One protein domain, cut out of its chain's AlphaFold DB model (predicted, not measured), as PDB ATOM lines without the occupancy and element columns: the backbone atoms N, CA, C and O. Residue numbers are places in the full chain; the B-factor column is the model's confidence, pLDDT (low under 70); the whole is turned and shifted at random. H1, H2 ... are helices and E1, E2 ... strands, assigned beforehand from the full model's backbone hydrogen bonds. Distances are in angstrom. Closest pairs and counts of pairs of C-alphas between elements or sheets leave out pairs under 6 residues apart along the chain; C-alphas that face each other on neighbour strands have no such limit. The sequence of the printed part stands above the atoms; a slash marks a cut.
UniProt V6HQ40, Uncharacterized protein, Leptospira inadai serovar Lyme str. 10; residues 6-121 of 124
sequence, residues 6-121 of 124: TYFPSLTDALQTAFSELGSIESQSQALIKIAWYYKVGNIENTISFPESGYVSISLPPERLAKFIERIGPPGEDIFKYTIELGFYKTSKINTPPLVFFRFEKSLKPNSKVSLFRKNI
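Overview. This is residues 6 to 121 of the 124 residues of an uncharacterized protein of Leptospira inadai serovar Lyme str. 10 (UniProt V6HQ40). Picture a strongly twisted wall of antiparallel strands with two helices, H1 and H3, over one face and the other face bare. H1 packs on the part of the wall made by E6 and E7, H3 packs on H1 and only grazes the sheet, and the short H2 sits at one end. The printed part has 116 residues, with three named helices and seven named strands; along the chain they come as E1, H1, H2, E2, E3, E4, H3, E5, E6 and E7, the class is mixed, helices and strands, and the sheet is branched, with E2 the neighbour of E3, E4 and E5. The whole is compact, with a radius of gyration of the C-alphas of 14.2 A, and spans 44 by 29 by 24 A.

Arrangement. Begin at E2, residues 30 to 41, which has three neighbours. On one side of it look for E3, residues 44 to 50, beside residues 34 to 41, and E4, residues 56 to 58, beside residues 31 to 33; on the other side is E5, residues 79 to 89. E2 and E3 form a hairpin, with N 35 and O 50 within hydrogen-bond range at 2.8 A; between E2 and E4, N 33 and O 56 are within hydrogen-bond range at 2.8 A, and between E2 and E5, N 34 and O 85 are at 2.9 A. From E5 go on to E6, residues 100 to 107, and E7, residues 114 to 120: a meander, each strand the antiparallel neighbour of the one before, with N 84 and O 104 at 2.8 A and N 103 and O 117 at 2.9 A. The edge strand E1, residues 6 to 8, is antiparallel to E7, with N 8 and O 114 at 2.8 A. H1, residues 11 to 20, is on the sheet; its closest C-alphas to E7 are those of Leu 11 and Val 114, 6.1 A. H3, residues 62 to 72, touches H1, closest at the C-alphas of Thr 12 and Ala 66, 5.6 A, at a steep tilt of 38 degrees, opposite ways. H3 only grazes the sheet with residues 65 to 72, as H2, residues 23 to 28, does with residues 25 to 28. In H1 and H3 every O i to N i+4 pair is within hydrogen-bond range; in H2 0 of 2 are, beside 2 of 3 O i to N i+3 pairs.

Along the chain. Find C-alpha 6 at (-44.861, 2.095, 13.182), where E1 begins. E2 runs 35.4 A from C-alpha 30 at (-51.194, 16.133, 31.305); E5 measures 29.6 A, E6 23.7 A, and H3, the longest helix, 15.3 A. E7 ends at C-alpha 120, (-41.105, 4.346, 26.854).

Size, cuts and confidence. The C-alphas farthest apart are those of Ser 24 and Gly 42, 46.3 A. The printed part has no cut and no long link. Look for pLDDT under 70 in 22 residues, among them 24 to 28, 41 to 46 and 92 to 95; the mean of the printed part is 79.5.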
ATOM      1  N   THR A   6     -43.590   2.563  13.752       87.75
ATOM      2  CA  THR A   6     -44.861   2.095  13.182       87.75
ATOM      3  C   THR A   6     -45.347   3.105  12.150       87.75
ATOM      4  O   THR A   6     -45.238   4.310  12.366       87.75
ATOM      5  N   TYR A   7     -45.879   2.637  11.020       89.81
ATOM      6  CA  TYR A   7     -46.342   3.508   9.938       89.81
ATOM      7  C   TYR A   7     -47.863   3.502   9.831       89.81
ATOM      8  O   TYR A   7     -48.470   2.439   9.733       89.81
ATOM      9  N   PHE A   8     -48.454   4.691   9.754       91.25
ATOM     10  CA  PHE A   8     -49.895   4.902   9.650       91.25
ATOM     11  C   PHE A   8     -50.259   5.654   8.365       91.25
ATOM     12  O   PHE A   8     -49.459   6.463   7.878       91.25
ATOM     13  N   PRO A   9     -51.454   5.412   7.797       88.56
ATOM     14  CA  PRO A   9     -51.901   6.119   6.603       88.56
ATOM     15  C   PRO A   9     -52.277   7.581   6.896       88.56
ATOM     16  O   PRO A   9     -52.084   8.432   6.029       88.56
ATOM     17  N   SER A  10     -52.742   7.902   8.109       88.69
ATOM     18  CA  SER A  10     -53.093   9.268   8.510       88.69
ATOM     19  C   SER A  10     -52.528   9.667   9.880       88.69
ATOM     20  O   SER A  10     -52.078   8.829  10.665       88.69
ATOM     21  N   LEU A  11     -52.542  10.976  10.168       87.25
ATOM     22  CA  LEU A  11     -52.164  11.501  11.485       87.25
ATOM     23  C   LEU A  11     -53.204  11.129  12.547       87.25
ATOM     24  O   LEU A  11     -52.833  10.840  13.680       87.25
ATOM     25  N   THR A  12     -54.482  11.094  12.170       89.38
ATOM     26  CA  THR A  12     -55.577  10.677  13.049       89.38
ATOM     27  C   THR A  12     -55.367   9.254  13.555       89.38
ATOM     28  O   THR A  12     -55.422   9.049  14.763       89.38
ATOM     29  N   ASP A  13     -55.033   8.300  12.678       89.06
ATOM     30  CA  ASP A  13     -54.812   6.896  13.073       89.06
ATOM     31  C   ASP A  13     -53.600   6.751  14.003       89.06
ATOM     32  O   ASP A  13     -53.629   6.010  14.989       89.06
ATOM     33  N   ALA A  14     -52.530   7.496  13.710       89.75
ATOM     34  CA  ALA A  14     -51.331   7.492  14.535       89.75
ATOM     35  C   ALA A  14     -51.620   8.063  15.932       89.75
ATOM     36  O   ALA A  14     -51.208   7.480  16.934       89.75
ATOM     37  N   LEU A  15     -52.355   9.179  16.006       88.19
ATOM     38  CA  LEU A  15     -52.763   9.790  17.270       88.19
ATOM     39  C   LEU A  15     -53.713   8.873  18.045       88.19
ATOM     40  O   LEU A  15     -53.481   8.642  19.221       88.19
ATOM     41  N   GLN A  16     -54.736   8.302  17.408       88.25
ATOM     42  CA  GLN A  16     -55.642   7.355  18.065       88.25
ATOM     43  C   GLN A  16     -54.882   6.172  18.671       88.25
ATOM     44  O   GLN A  16     -55.150   5.804  19.810       88.25
ATOM     45  N   THR A  17     -53.894   5.633  17.952       87.62
ATOM     46  CA  THR A  17     -53.040   4.557  18.472       87.62
ATOM     47  C   THR A  17     -52.200   5.019  19.662       87.62
ATOM     48  O   THR A  17     -52.157   4.351  20.688       87.62
ATOM     49  N   ALA A  18     -51.568   6.191  19.573       85.69
ATOM     50  CA  ALA A  18     -50.788   6.728  20.685       85.69
ATOM     51  C   ALA A  18     -51.638   6.982  21.938       85.69
ATOM     52  O   ALA A  18     -51.177   6.708  23.040       85.69
ATOM     53  N   PHE A  19     -52.871   7.473  21.779       82.25
ATOM     54  CA  PHE A  19     -53.790   7.697  22.894       82.25
ATOM     55  C   PHE A  19     -54.354   6.388  23.464       82.25
ATOM     56  O   PHE A  19     -54.447   6.258  24.680       82.25
ATOM     57  N   SER A  20     -54.676   5.390  22.634       83.44
ATOM     58  CA  SER A  20     -55.164   4.092  23.127       83.44
ATOM     59  C   SER A  20     -54.096   3.319  23.908       83.44
ATOM     60  O   SER A  20     -54.416   2.629  24.875       83.44
ATOM     61  N   GLU A  21     -52.819   3.492  23.553       79.12
ATOM     62  CA  GLU A  21     -51.682   2.923  24.283       79.12
ATOM     63  C   GLU A  21     -51.491   3.505  25.697       79.12
ATOM     64  O   GLU A  21     -50.765   2.914  26.500       79.12
ATOM     65  N   LEU A  22     -52.124   4.635  26.029       75.69
ATOM     66  CA  LEU A  22     -51.997   5.264  27.349       75.69
ATOM     67  C   LEU A  22     -52.737   4.505  28.447       75.69
ATOM     68  O   LEU A  22     -52.334   4.585  29.609       75.69
ATOM     69  N   GLY A  23     -53.805   3.778  28.106       70.12
ATOM     70  CA  GLY A  23     -54.638   3.074  29.080       70.12
ATOM     71  C   GLY A  23     -54.985   3.945  30.296       70.12
ATOM     72  O   GLY A  23     -55.475   5.062  30.169       70.12
ATOM     73  N   SER A  24     -54.686   3.455  31.500       62.16
ATOM     74  CA  SER A  24     -54.964   4.150  32.766       62.16
ATOM     75  C   SER A  24     -54.078   5.375  33.054       62.16
ATOM     76  O   SER A  24     -54.410   6.157  33.950       62.16
ATOM     77  N   ILE A  25     -52.979   5.577  32.313       66.75
ATOM     78  CA  ILE A  25     -52.021   6.682  32.524       66.75
ATOM     79  C   ILE A  25     -52.661   8.041  32.192       66.75
ATOM     80  O   ILE A  25     -52.296   9.059  32.783       66.75
ATOM     81  N   GLU A  26     -53.656   8.068  31.302       63.41
ATOM     82  CA  GLU A  26     -54.363   9.285  30.885       63.41
ATOM     83  C   GLU A  26     -54.996  10.027  32.075       63.41
ATOM     84  O   GLU A  26     -54.879  11.243  32.187       63.41
ATOM     85  N   SER A  27     -55.557   9.293  33.042       63.28
ATOM     86  CA  SER A  27     -56.208   9.872  34.228       63.28
ATOM     87  C   SER A  27     -55.262  10.618  35.185       63.28
ATOM     88  O   SER A  27     -55.716  11.412  36.006       63.28
ATOM     89  N   GLN A  28     -53.952  10.369  35.091       65.62
ATOM     90  CA  GLN A  28     -52.929  10.932  35.982       65.62
ATOM     91  C   GLN A  28     -51.958  11.871  35.263       65.62
ATOM     92  O   GLN A  28     -50.962  12.293  35.856       65.62
ATOM     93  N   SER A  29     -52.193  12.153  33.981       72.56
ATOM     94  CA  SER A  29     -51.215  12.838  33.148       72.56
ATOM     95  C   SER A  29     -51.798  14.021  32.394       72.56
ATOM     96  O   SER A  29     -52.967  14.072  32.027       72.56
ATOM     97  N   GLN A  30     -50.935  15.000  32.166       80.00
ATOM     98  CA  GLN A  30     -51.194  16.133  31.305       80.00
ATOM     99  C   GLN A  30     -50.481  15.910  29.975       80.00
ATOM    100  O   GLN A  30     -49.266  15.691  29.937       80.00
ATOM    101  N   ALA A  31     -51.243  15.968  28.886       83.62
ATOM    102  CA  ALA A  31     -50.720  15.871  27.534       83.62
ATOM    103  C   ALA A  31     -50.141  17.221  27.099       83.62
ATOM    104  O   ALA A  31     -50.844  18.236  27.066       83.62
ATOM    105  N   LEU A  32     -48.859  17.232  26.751       86.44
ATOM    106  CA  LEU A  32     -48.163  18.394  26.219       86.44
ATOM    107  C   LEU A  32     -47.734  18.122  24.774       86.44
ATOM    108  O   LEU A  32     -47.163  17.069  24.481       86.44
ATOM    109  N   ILE A  33     -47.978  19.082  23.881       87.38
ATOM    110  CA  ILE A  33     -47.647  18.989  22.457       87.38
ATOM    111  C   ILE A  33     -46.580  20.003  22.048       87.38
ATOM    112  O   ILE A  33     -46.624  21.163  22.456       87.38
ATOM    113  N   LYS A  34     -45.663  19.565  21.189       88.69
ATOM    114  CA  LYS A  34     -44.770  20.415  20.405       88.69
ATOM    115  C   LYS A  34     -44.885  20.025  18.943       88.69
ATOM    116  O   LYS A  34     -44.846  18.850  18.603       88.69
ATOM    117  N   ILE A  35     -45.015  21.002  18.068       88.06
ATOM    118  CA  ILE A  35     -45.050  20.818  16.622       88.06
ATOM    119  C   ILE A  35     -43.806  21.496  16.076       88.06
ATOM    120  O   ILE A  35     -43.448  22.577  16.524       88.06
ATOM    121  N   ALA A  36     -43.121  20.872  15.132       88.62
ATOM    122  CA  ALA A  36     -42.011  21.503  14.446       88.62
ATOM    123  C   ALA A  36     -42.102  21.266  12.945       88.62
ATOM    124  O   ALA A  36     -42.375  20.151  12.500       88.62
ATOM    125  N   TRP A  37     -41.847  22.311  12.169       87.00
ATOM    126  CA  TRP A  37     -41.795  22.259  10.715       87.00
ATOM    127  C   TRP A  37     -40.355  22.376  10.245       87.00
ATOM    128  O   TRP A  37     -39.567  23.149  10.793       87.00
ATOM    129  N   TYR A  38     -40.035  21.601   9.216       85.88
ATOM    130  CA  TYR A  38     -38.723  21.557   8.593       85.88
ATOM    131  C   TYR A  38     -38.838  22.136   7.196       85.88
ATOM    132  O   TYR A  38     -39.624  21.651   6.373       85.88
ATOM    133  N   TYR A  39     -38.044  23.167   6.948       83.75
ATOM    134  CA  TYR A  39     -38.026  23.890   5.688       83.75
ATOM    135  C   TYR A  39     -36.664  23.771   5.017       83.75
ATOM    136  O   TYR A  39     -35.635  23.606   5.682       83.75
ATOM    137  N   LYS A  40     -36.670  23.830   3.685       73.38
ATOM    138  CA  LYS A  40     -35.444  23.921   2.893       73.38
ATOM    139  C   LYS A  40     -35.203  25.377   2.536       73.38
ATOM    140  O   LYS A  40     -35.928  25.930   1.726       73.38
ATOM    141  N   VAL A  41     -34.162  25.978   3.105       68.44
ATOM    142  CA  VAL A  41     -33.624  27.256   2.618       68.44
ATOM    143  C   VAL A  41     -32.210  26.976   2.122       68.44
ATOM    144  O   VAL A  41     -31.280  26.771   2.902       68.44
ATOM    145  N   GLY A  42     -32.059  26.869   0.800       65.94
ATOM    146  CA  GLY A  42     -30.815  26.403   0.182       65.94
ATOM    147  C   GLY A  42     -30.437  24.976   0.617       65.94
ATOM    148  O   GLY A  42     -31.285  24.086   0.636       65.94
ATOM    149  N   ASN A  43     -29.163  24.762   0.980       56.53
ATOM    150  CA  ASN A  43     -28.639  23.481   1.496       56.53
ATOM    151  C   ASN A  43     -28.776  23.320   3.023       56.53
ATOM    152  O   ASN A  43     -28.257  22.352   3.578       56.53
ATOM    153  N   ILE A  44     -29.415  24.264   3.719       60.97
ATOM    154  CA  ILE A  44     -29.496  24.270   5.181       60.97
ATOM    155  C   ILE A  44     -30.912  23.871   5.597       60.97
ATOM    156  O   ILE A  44     -31.897  24.537   5.259       60.97
ATOM    157  N   GLU A  45     -31.010  22.772   6.342       68.94
ATOM    158  CA  GLU A  45     -32.245  22.383   7.015       68.94
ATOM    159  C   GLU A  45     -32.427  23.247   8.256       68.94
ATOM    160  O   GLU A  45     -31.544  23.338   9.107       68.94
ATOM    161  N   ASN A  46     -33.591  23.870   8.365       68.19
ATOM    162  CA  ASN A  46     -33.938  24.672   9.520       68.19
ATOM    163  C   ASN A  46     -35.255  24.179  10.126       68.19
ATOM    164  O   ASN A  46     -36.089  23.569   9.446       68.19
ATOM    165  N   THR A  47     -35.450  24.459  11.414       76.25
ATOM    166  CA  THR A  47     -36.589  23.960  12.187       76.25
ATOM    167  C   THR A  47     -37.271  25.101  12.931       76.25
ATOM    168  O   THR A  47     -36.661  25.722  13.795       76.25
ATOM    169  N   ILE A  48     -38.554  25.328  12.648       71.38
ATOM    170  CA  ILE A  48     -39.411  26.221  13.446       71.38
ATOM    171  C   ILE A  48     -40.278  25.352  14.338       71.38
ATOM    172  O   ILE A  48     -40.907  24.419  13.846       71.38
ATOM    173  N   SER A  49     -40.313  25.639  15.639       72.50
ATOM    174  CA  SER A  49     -41.160  24.924  16.596       72.50
ATOM    175  C   SER A  49     -42.303  25.804  17.089       72.50
ATOM    176  O   SER A  49     -42.079  26.942  17.485       72.50
ATOM    177  N   PHE A  50     -43.508  25.246  17.125       72.38
ATOM    178  CA  PHE A  50     -44.656  25.786  17.832       72.38
ATOM    179  C   PHE A  50     -45.026  24.874  19.012       72.38
ATOM    180  O   PHE A  50     -45.197  23.667  18.823       72.38
ATOM    181  N   PRO A  51     -45.205  25.419  20.220       70.69
ATOM    182  CA  PRO A  51     -44.943  26.809  20.597       70.69
ATOM    183  C   PRO A  51     -43.433  27.102  20.639       70.69
ATOM    184  O   PRO A  51     -42.627  26.201  20.881       70.69
ATOM    185  N   GLU A  52     -43.048  28.370  20.482       65.50
ATOM    186  CA  GLU A  52     -41.648  28.800  20.653       65.50
ATOM    187  C   GLU A  52     -41.114  28.471  22.059       65.50
ATOM    188  O   GLU A  52     -39.943  28.142  22.230       65.50
ATOM    189  N   SER A  53     -41.998  28.461  23.065       63.09
ATOM    190  CA  SER A  53     -41.701  28.104  24.459       63.09
ATOM    191  C   SER A  53     -41.508  26.600  24.714       63.09
ATOM    192  O   SER A  53     -41.298  26.193  25.857       63.09
ATOM    193  N   GLY A  54     -41.569  25.755  23.680       77.81
ATOM    194  CA  GLY A  54     -41.347  24.315  23.785       77.81
ATOM    195  C   GLY A  54     -42.629  23.508  23.635       77.81
ATOM    196  O   GLY A  54     -42.845  22.956  22.564       77.81
ATOM    197  N   TYR A  55     -43.468  23.425  24.673       81.62
ATOM    198  CA  TYR A  55     -44.696  22.619  24.650       81.62
ATOM    199  C   TYR A  55     -45.935  23.391  25.132       81.62
ATOM    200  O   TYR A  55     -45.849  24.193  26.060       81.62
ATOM    201  N   VAL A  56     -47.103  23.112  24.536       81.81
ATOM    202  CA  VAL A  56     -48.420  23.603  24.992       81.81
ATOM    203  C   VAL A  56     -49.233  22.455  25.582       81.81
ATOM    204  O   VAL A  56     -49.214  21.342  25.062       81.81
ATOM    205  N   SER A  57     -49.990  22.728  26.645       83.06
ATOM    206  CA  SER A  57     -50.976  21.786  27.183       83.06
ATOM    207  C   SER A  57     -52.154  21.599  26.237       83.06
ATOM    208  O   SER A  57     -52.775  22.578  25.827       83.06
ATOM    209  N   ILE A  58     -52.535  20.350  25.976       80.81
ATOM    210  CA  ILE A  58     -53.727  20.031  25.189       80.81
ATOM    211  C   ILE A  58     -54.778  19.321  26.040       80.81
ATOM    212  O   ILE A  58     -54.456  18.520  26.911       80.81
ATOM    213  N   SER A  59     -56.043  19.596  25.744       78.56
ATOM    214  CA  SER A  59     -57.206  18.885  26.295       78.56
ATOM    215  C   SER A  59     -58.155  18.398  25.193       78.56
ATOM    216  O   SER A  59     -59.317  18.088  25.445       78.56
ATOM    217  N   LEU A  60     -57.680  18.378  23.940       75.50
ATOM    218  CA  LEU A  60     -58.482  18.008  22.778       75.50
ATOM    219  C   LEU A  60     -58.401  16.499  22.507       75.50
ATOM    220  O   LEU A  60     -57.308  15.937  22.572       75.50
ATOM    221  N   PRO A  61     -59.517  15.859  22.108       79.62
ATOM    222  CA  PRO A  61     -59.497  14.474  21.650       79.62
ATOM    223  C   PRO A  61     -58.695  14.325  20.340       79.62
ATOM    224  O   PRO A  61     -58.604  15.295  19.574       79.62
ATOM    225  N   PRO A  62     -58.180  13.116  20.027       78.38
ATOM    226  CA  PRO A  62     -57.256  12.870  18.911       78.38
ATOM    227  C   PRO A  62     -57.707  13.439  17.561       78.38
ATOM    228  O   PRO A  62     -56.929  14.090  16.872       78.38
ATOM    229  N   GLU A  63     -58.979  13.261  17.197       82.25
ATOM    230  CA  GLU A  63     -59.517  13.757  15.923       82.25
ATOM    231  C   GLU A  63     -59.527  15.286  15.829       82.25
ATOM    232  O   GLU A  63     -59.235  15.864  14.779       82.25
ATOM    233  N   ARG A  64     -59.874  15.967  16.930       83.50
ATOM    234  CA  ARG A  64     -59.873  17.434  16.978       83.50
ATOM    235  C   ARG A  64     -58.451  17.969  16.988       83.50
ATOM    236  O   ARG A  64     -58.198  18.992  16.360       83.50
ATOM    237  N   LEU A  65     -57.537  17.268  17.655       83.00
ATOM    238  CA  LEU A  65     -56.121  17.597  17.655       83.00
ATOM    239  C   LEU A  65     -55.513  17.453  16.254       83.00
ATOM    240  O   LEU A  65     -54.840  18.372  15.802       83.00
ATOM    241  N   ALA A  66     -55.796  16.361  15.537       85.00
ATOM    242  CA  ALA A  66     -55.340  16.169  14.161       85.00
ATOM    243  C   ALA A  66     -55.782  17.334  13.262       85.00
ATOM    244  O   ALA A  66     -54.948  17.993  12.645       85.00
ATOM    245  N   LYS A  67     -57.081  17.666  13.293       84.62
ATOM    246  CA  LYS A  67     -57.644  18.805  12.547       84.62
ATOM    247  C   LYS A  67     -57.027  20.140  12.959       84.62
ATOM    248  O   LYS A  67     -56.849  21.014  12.119       84.62
ATOM    249  N   PHE A  68     -56.735  20.330  14.244       84.75
ATOM    250  CA  PHE A  68     -56.078  21.537  14.739       84.75
ATOM    251  C   PHE A  68     -54.663  21.682  14.170       84.75
ATOM    252  O   PHE A  68     -54.325  22.746  13.663       84.75
ATOM    253  N   ILE A  69     -53.868  20.611  14.180       81.62
ATOM    254  CA  ILE A  69     -52.507  20.600  13.627       81.62
ATOM    255  C   ILE A  69     -52.540  20.865  12.117       81.62
ATOM    256  O   ILE A  69     -51.779  21.691  11.618       81.62
ATOM    257  N   GLU A  70     -53.463  20.222  11.398       79.56
ATOM    258  CA  GLU A  70     -53.667  20.456   9.964       79.56
ATOM    259  C   GLU A  70     -54.082  21.904   9.660       79.56
ATOM    260  O   GLU A  70     -53.675  22.448   8.637       79.56
ATOM    261  N   ARG A  71     -54.850  22.547  10.554       81.31
ATOM    262  CA  ARG A  71     -55.295  23.944  10.415       81.31
ATOM    263  C   ARG A  71     -54.238  24.982  10.758       81.31
ATOM    264  O   ARG A  71     -54.231  26.019  10.107       81.31
ATOM    265  N   ILE A  72     -53.403  24.749  11.777       76.56
ATOM    266  CA  ILE A  72     -52.277  25.654  12.068       76.56
ATOM    267  C   ILE A  72     -51.398  25.758  10.826       76.56
ATOM    268  O   ILE A  72     -50.954  26.847  10.478       76.56
ATOM    269  N   GLY A  73     -51.220  24.628  10.137       67.81
ATOM    270  CA  GLY A  73     -50.523  24.583   8.869       67.81
ATOM    271  C   GLY A  73     -49.045  24.976   8.981       67.81
ATOM    272  O   GLY A  73     -48.544  25.350  10.041       67.81
ATOM    273  N   PRO A  74     -48.293  24.809   7.890       72.88
ATOM    274  CA  PRO A  74     -46.931  25.310   7.789       72.88
ATOM    275  C   PRO A  74     -46.910  26.855   7.775       72.88
ATOM    276  O   PRO A  74     -47.706  27.451   7.053       72.88
ATOM    277  N   PRO A  75     -45.982  27.528   8.485       71.25
ATOM    278  CA  PRO A  75     -45.848  28.990   8.435       71.25
ATOM    279  C   PRO A  75     -45.300  29.556   7.101       71.25
ATOM    280  O   PRO A  75     -45.088  30.762   7.012       71.25
ATOM    281  N   GLY A  76     -45.045  28.732   6.075       72.00
ATOM    282  CA  GLY A  76     -44.486  29.160   4.782       72.00
ATOM    283  C   GLY A  76     -44.501  28.066   3.704       72.00
ATOM    284  O   GLY A  76     -44.890  26.929   3.976       72.00
ATOM    285  N   GLU A  77     -44.073  28.407   2.482       68.50
ATOM    286  CA  GLU A  77     -44.253  27.573   1.275       68.50
ATOM    287  C   GLU A  77     -43.208  26.444   1.096       68.50
ATOM    288  O   GLU A  77     -43.496  25.447   0.439       68.50
ATOM    289  N   ASP A  78     -42.040  26.513   1.752       79.56
ATOM    290  CA  ASP A  78     -40.907  25.585   1.528       79.56
ATOM    291  C   ASP A  78     -40.775  24.444   2.555       79.56
ATOM    292  O   ASP A  78     -39.687  23.915   2.825       79.56
ATOM    293  N   ILE A  79     -41.886  24.054   3.177       79.25
ATOM    294  CA  ILE A  79     -41.884  23.004   4.199       79.25
ATOM    295  C   ILE A  79     -41.975  21.635   3.528       79.25
ATOM    296  O   ILE A  79     -42.860  21.361   2.725       79.25
ATOM    297  N   PHE A  80     -41.058  20.736   3.882       85.94
ATOM    298  CA  PHE A  80     -41.019  19.384   3.313       85.94
ATOM    299  C   PHE A  80     -41.425  18.305   4.314       85.94
ATOM    300  O   PHE A  80     -41.724  17.172   3.925       85.94
ATOM    301  N   LYS A  81     -41.423  18.633   5.608       88.88
ATOM    302  CA  LYS A  81     -41.692  17.692   6.690       88.88
ATOM    303  C   LYS A  81     -42.163  18.427   7.934       88.88
ATOM    304  O   LYS A  81     -41.724  19.541   8.203       88.88
ATOM    305  N   TYR A  82     -42.990  17.766   8.730       88.06
ATOM    306  CA  TYR A  82     -43.254  18.186  10.099       88.06
ATOM    307  C   TYR A  82     -43.061  17.029  11.077       88.06
ATOM    308  O   TYR A  82     -43.186  15.850  10.725       88.06
ATOM    309  N   THR A  83     -42.771  17.388  12.322       91.06
ATOM    310  CA  THR A  83     -42.768  16.481  13.463       91.06
ATOM    311  C   THR A  83     -43.730  16.982  14.523       91.06
ATOM    312  O   THR A  83     -43.778  18.176  14.797       91.06
ATOM    313  N   ILE A  84     -44.458  16.070  15.153       90.00
ATOM    314  CA  ILE A  84     -45.269  16.345  16.335       90.00
ATOM    315  C   ILE A  84     -44.692  15.520  17.469       90.00
ATOM    316  O   ILE A  84     -44.458  14.327  17.315       90.00
ATOM    317  N   GLU A  85     -44.476  16.136  18.612       89.69
ATOM    318  CA  GLU A  85     -44.067  15.480  19.836       89.69
ATOM    319  C   GLU A  85     -45.199  15.603  20.838       89.69
ATOM    320  O   GLU A  85     -45.662  16.703  21.131       89.69
ATOM    321  N   LEU A  86     -45.639  14.464  21.349       88.25
ATOM    322  CA  LEU A  86     -46.680  14.355  22.349       88.25
ATOM    323  C   LEU A  86     -46.080  13.659  23.565       88.25
ATOM    324  O   LEU A  86     -45.746  12.473  23.519       88.25
ATOM    325  N   GLY A  87     -45.899  14.419  24.638       87.00
ATOM    326  CA  GLY A  87     -45.418  13.907  25.913       87.00
ATOM    327  C   GLY A  87     -46.528  13.934  26.952       87.00
ATOM    328  O   GLY A  87     -47.256  14.918  27.057       87.00
ATOM    329  N   PHE A  88     -46.633  12.872  27.739       84.38
ATOM    330  CA  PHE A  88     -47.561  12.784  28.862       84.38
ATOM    331  C   PHE A  88     -46.780  12.932  30.154       84.38
ATOM    332  O   PHE A  88     -45.879  12.143  30.431       84.38
ATOM    333  N   TYR A  89     -47.106  13.947  30.940       83.31
ATOM    334  CA  TYR A  89     -46.356  14.312  32.135       83.31
ATOM    335  C   TYR A  89     -47.242  14.181  33.363       83.31
ATOM    336  O   TYR A  89     -48.428  14.490  33.314       83.31
ATOM    337  N   LYS A  90     -46.663  13.783  34.496       79.38
ATOM    338  CA  LYS A  90     -47.384  13.763  35.778       79.38
ATOM    339  C   LYS A  90     -47.754  15.174  36.264       79.38
ATOM    340  O   LYS A  90     -48.652  15.338  37.079       79.38
ATOM    341  N   THR A  91     -47.035  16.200  35.797       71.25
ATOM    342  CA  THR A  91     -47.259  17.607  36.157       71.25
ATOM    343  C   THR A  91     -47.102  18.506  34.932       71.25
ATOM    344  O   THR A  91     -46.419  18.131  33.984       71.25
ATOM    345  N   SER A  92     -47.632  19.728  34.985       65.12
ATOM    346  CA  SER A  92     -47.436  20.759  33.951       65.12
ATOM    347  C   SER A  92     -45.985  21.248  33.808       65.12
ATOM    348  O   SER A  92     -45.689  22.050  32.921       65.12
ATOM    349  N   LYS A  93     -45.061  20.813  34.679       64.50
ATOM    350  CA  LYS A  93     -43.665  21.259  34.660       64.50
ATOM    351  C   LYS A  93     -42.870  20.497  33.596       64.50
ATOM    352  O   LYS A  93     -42.526  19.332  33.787       64.50
ATOM    353  N   ILE A  94     -42.489  21.208  32.534       63.56
ATOM    354  CA  ILE A  94     -41.704  20.714  31.382       63.56
ATOM    355  C   ILE A  94     -40.344  20.105  31.793       63.56
ATOM    356  O   ILE A  94     -39.811  19.254  31.091       63.56
ATOM    357  N   ASN A  95     -39.801  20.474  32.961       69.62
ATOM    358  CA  ASN A  95     -38.531  19.935  33.472       69.62
ATOM    359  C   ASN A  95     -38.642  18.522  34.074       69.62
ATOM    360  O   ASN A  95     -37.634  17.961  34.500       69.62
ATOM    361  N   THR A  96     -39.846  17.952  34.159       71.56
ATOM    362  CA  THR A  96     -40.029  16.558  34.589       71.56
ATOM    363  C   THR A  96     -39.934  15.622  33.384       71.56
ATOM    364  O   THR A  96     -40.445  15.971  32.325       71.56
ATOM    365  N   PRO A  97     -39.295  14.443  33.487       77.38
ATOM    366  CA  PRO A  97     -39.324  13.467  32.403       77.38
ATOM    367  C   PRO A  97     -40.774  13.061  32.084       77.38
ATOM    368  O   PRO A  97     -41.551  12.839  33.019       77.38
ATOM    369  N   PRO A  98     -41.160  12.939  30.802       79.38
ATOM    370  CA  PRO A  98     -42.485  12.440  30.464       79.38
ATOM    371  C   PRO A  98     -42.622  10.965  30.867       79.38
ATOM    372  O   PRO A  98     -41.682  10.185  30.732       79.38
ATOM    373  N   LEU A  99     -43.815  10.576  31.317       80.81
ATOM    374  CA  LEU A  99     -44.197   9.185  31.588       80.81
ATOM    375  C   LEU A  99     -44.144   8.353  30.306       80.81
ATOM    376  O   LEU A  99     -43.670   7.219  30.287       80.81
ATOM    377  N   VAL A 100     -44.613   8.943  29.211       84.38
ATOM    378  CA  VAL A 100     -44.524   8.364  27.877       84.38
ATOM    379  C   VAL A 100     -44.407   9.474  26.847       84.38
ATOM    380  O   VAL A 100     -44.946  10.572  27.013       84.38
ATOM    381  N   PHE A 101     -43.653   9.185  25.794       86.75
ATOM    382  CA  PHE A 101     -43.363  10.127  24.735       86.75
ATOM    383  C   PHE A 101     -43.587   9.484  23.368       86.75
ATOM    384  O   PHE A 101     -43.052   8.410  23.068       86.75
ATOM    385  N   PHE A 102     -44.334  10.191  22.530       89.31
ATOM    386  CA  PHE A 102     -44.600   9.836  21.147       89.31
ATOM    387  C   PHE A 102     -44.081  10.942  20.238       89.31
ATOM    388  O   PHE A 102     -44.363  12.120  20.454       89.31
ATOM    389  N   ARG A 103     -43.344  10.566  19.195       91.19
ATOM    390  CA  ARG A 103     -43.001  11.475  18.100       91.19
ATOM    391  C   ARG A 103     -43.641  10.966  16.820       91.19
ATOM    392  O   ARG A 103     -43.410   9.832  16.418       91.19
ATOM    393  N   PHE A 104     -44.400  11.826  16.168       91.56
ATOM    394  CA  PHE A 104     -44.973  11.612  14.852       91.56
ATOM    395  C   PHE A 104     -44.146  12.388  13.839       91.56
ATOM    396  O   PHE A 104     -43.808  13.544  14.073       91.56
ATOM    397  N   GLU A 105     -43.840  11.776  12.708       91.56
ATOM    398  CA  GLU A 105     -43.158  12.429  11.598       91.56
ATOM    399  C   GLU A 105     -43.930  12.175  10.308       91.56
ATOM    400  O   GLU A 105     -44.285  11.034  10.006       91.56
ATOM    401  N   LYS A 106     -44.176  13.227   9.525       90.19
ATOM    402  CA  LYS A 106     -44.789  13.101   8.202       90.19
ATOM    403  C   LYS A 106     -44.107  14.044   7.218       90.19
ATOM    404  O   LYS A 106     -43.964  15.239   7.470       90.19
ATOM    405  N   SER A 107     -43.706  13.494   6.076       86.06
ATOM    406  CA  SER A 107     -43.290  14.278   4.909       86.06
ATOM    407  C   SER A 107     -44.520  14.903   4.237       86.06
ATOM    408  O   SER A 107     -45.577  14.279   4.185       86.06
ATOM    409  N   LEU A 108     -44.391  16.117   3.696       82.12
ATOM    410  CA  LEU A 108     -45.479  16.793   2.974       82.12
ATOM    411  C   LEU A 108     -45.620  16.341   1.509       82.12
ATOM    412  O   LEU A 108     -46.488  16.831   0.793       82.12
ATOM    413  N   LYS A 109     -44.821  15.366   1.052       82.75
ATOM    414  CA  LYS A 109     -45.006  14.761  -0.277       82.75
ATOM    415  C   LYS A 109     -46.350  14.017  -0.365       82.75
ATOM    416  O   LYS A 109     -46.745  13.390   0.629       82.75
ATOM    417  N   PRO A 110     -46.997  13.983  -1.546       78.38
ATOM    418  CA  PRO A 110     -48.199  13.184  -1.767       78.38
ATOM    419  C   PRO A 110     -48.015  11.733  -1.297       78.38
ATOM    420  O   PRO A 110     -46.951  11.148  -1.492       78.38
ATOM    421  N   ASN A 111     -49.045  11.158  -0.669       80.56
ATOM    422  CA  ASN A 111     -49.074   9.771  -0.171       80.56
ATOM    423  C   ASN A 111     -48.024   9.409   0.901       80.56
ATOM    424  O   ASN A 111     -47.807   8.229   1.183       80.56
ATOM    425  N   SER A 112     -47.376  10.395   1.530       84.00
ATOM    426  CA  SER A 112     -46.457  10.127   2.644       84.00
ATOM    427  C   SER A 112     -47.206   9.563   3.853       84.00
ATOM    428  O   SER A 112     -48.140  10.188   4.363       84.00
ATOM    429  N   LYS A 113     -46.750   8.408   4.347       88.94
ATOM    430  CA  LYS A 113     -47.217   7.814   5.608       88.94
ATOM    431  C   LYS A 113     -46.736   8.629   6.811       88.94
ATOM    432  O   LYS A 113     -45.708   9.306   6.743       88.94
ATOM    433  N   VAL A 114     -47.461   8.524   7.920       88.50
ATOM    434  CA  VAL A 114     -47.039   9.048   9.224       88.50
ATOM    435  C   VAL A 114     -46.202   7.989   9.926       88.50
ATOM    436  O   VAL A 114     -46.641   6.854  10.080       88.50
ATOM    437  N   SER A 115     -44.999   8.357  10.346       90.38
ATOM    438  CA  SER A 115     -44.120   7.506  11.148       90.38
ATOM    439  C   SER A 115     -44.331   7.824  12.622       90.38
ATOM    440  O   SER A 115     -44.202   8.982  13.018       90.38
ATOM    441  N   LEU A 116     -44.641   6.818  13.433       89.19
ATOM    442  CA  LEU A 116     -44.748   6.913  14.884       89.19
ATOM    443  C   LEU A 116     -43.511   6.294  15.529       89.19
ATOM    444  O   LEU A 116     -43.237   5.108  15.360       89.19
ATOM    445  N   PHE A 117     -42.799   7.105  16.300       87.31
ATOM    446  CA  PHE A 117     -41.693   6.701  17.151       87.31
ATOM    447  C   PHE A 117     -42.168   6.706  18.599       87.31
ATOM    448  O   PHE A 117     -42.588   7.744  19.120       87.31
ATOM    449  N   ARG A 118     -42.061   5.557  19.266       76.75
ATOM    450  CA  ARG A 118     -42.390   5.427  20.686       76.75
ATOM    451  C   ARG A 118     -41.128   5.416  21.532       76.75
ATOM    452  O   ARG A 118     -40.202   4.648  21.269       76.75
ATOM    453  N   LYS A 119     -41.123   6.208  22.602       67.12
ATOM    454  CA  LYS A 119     -40.118   6.129  23.661       67.12
ATOM    455  C   LYS A 119     -40.827   5.894  24.993       67.12
ATOM    456  O   LYS A 119     -41.361   6.823  25.591       67.12
ATOM    457  N   ASN A 120     -40.812   4.642  25.454       62.53
ATOM    458  CA  ASN A 120     -41.105   4.346  26.854       62.53
ATOM    459  C   ASN A 120     -39.931   4.862  27.677       62.53
ATOM    460  O   ASN A 120     -38.798   4.412  27.485       62.53
ATOM    461  N   ILE A 121     -40.187   5.829  28.549       59.12
ATOM    462  CA  ILE A 121     -39.202   6.241  29.538       59.12
ATOM    463  C   ILE A 121     -39.469   5.364  30.761       59.12
ATOM    464  O   ILE A 121     -40.588   5.389  31.269       59.12
TER     465      ILE A 121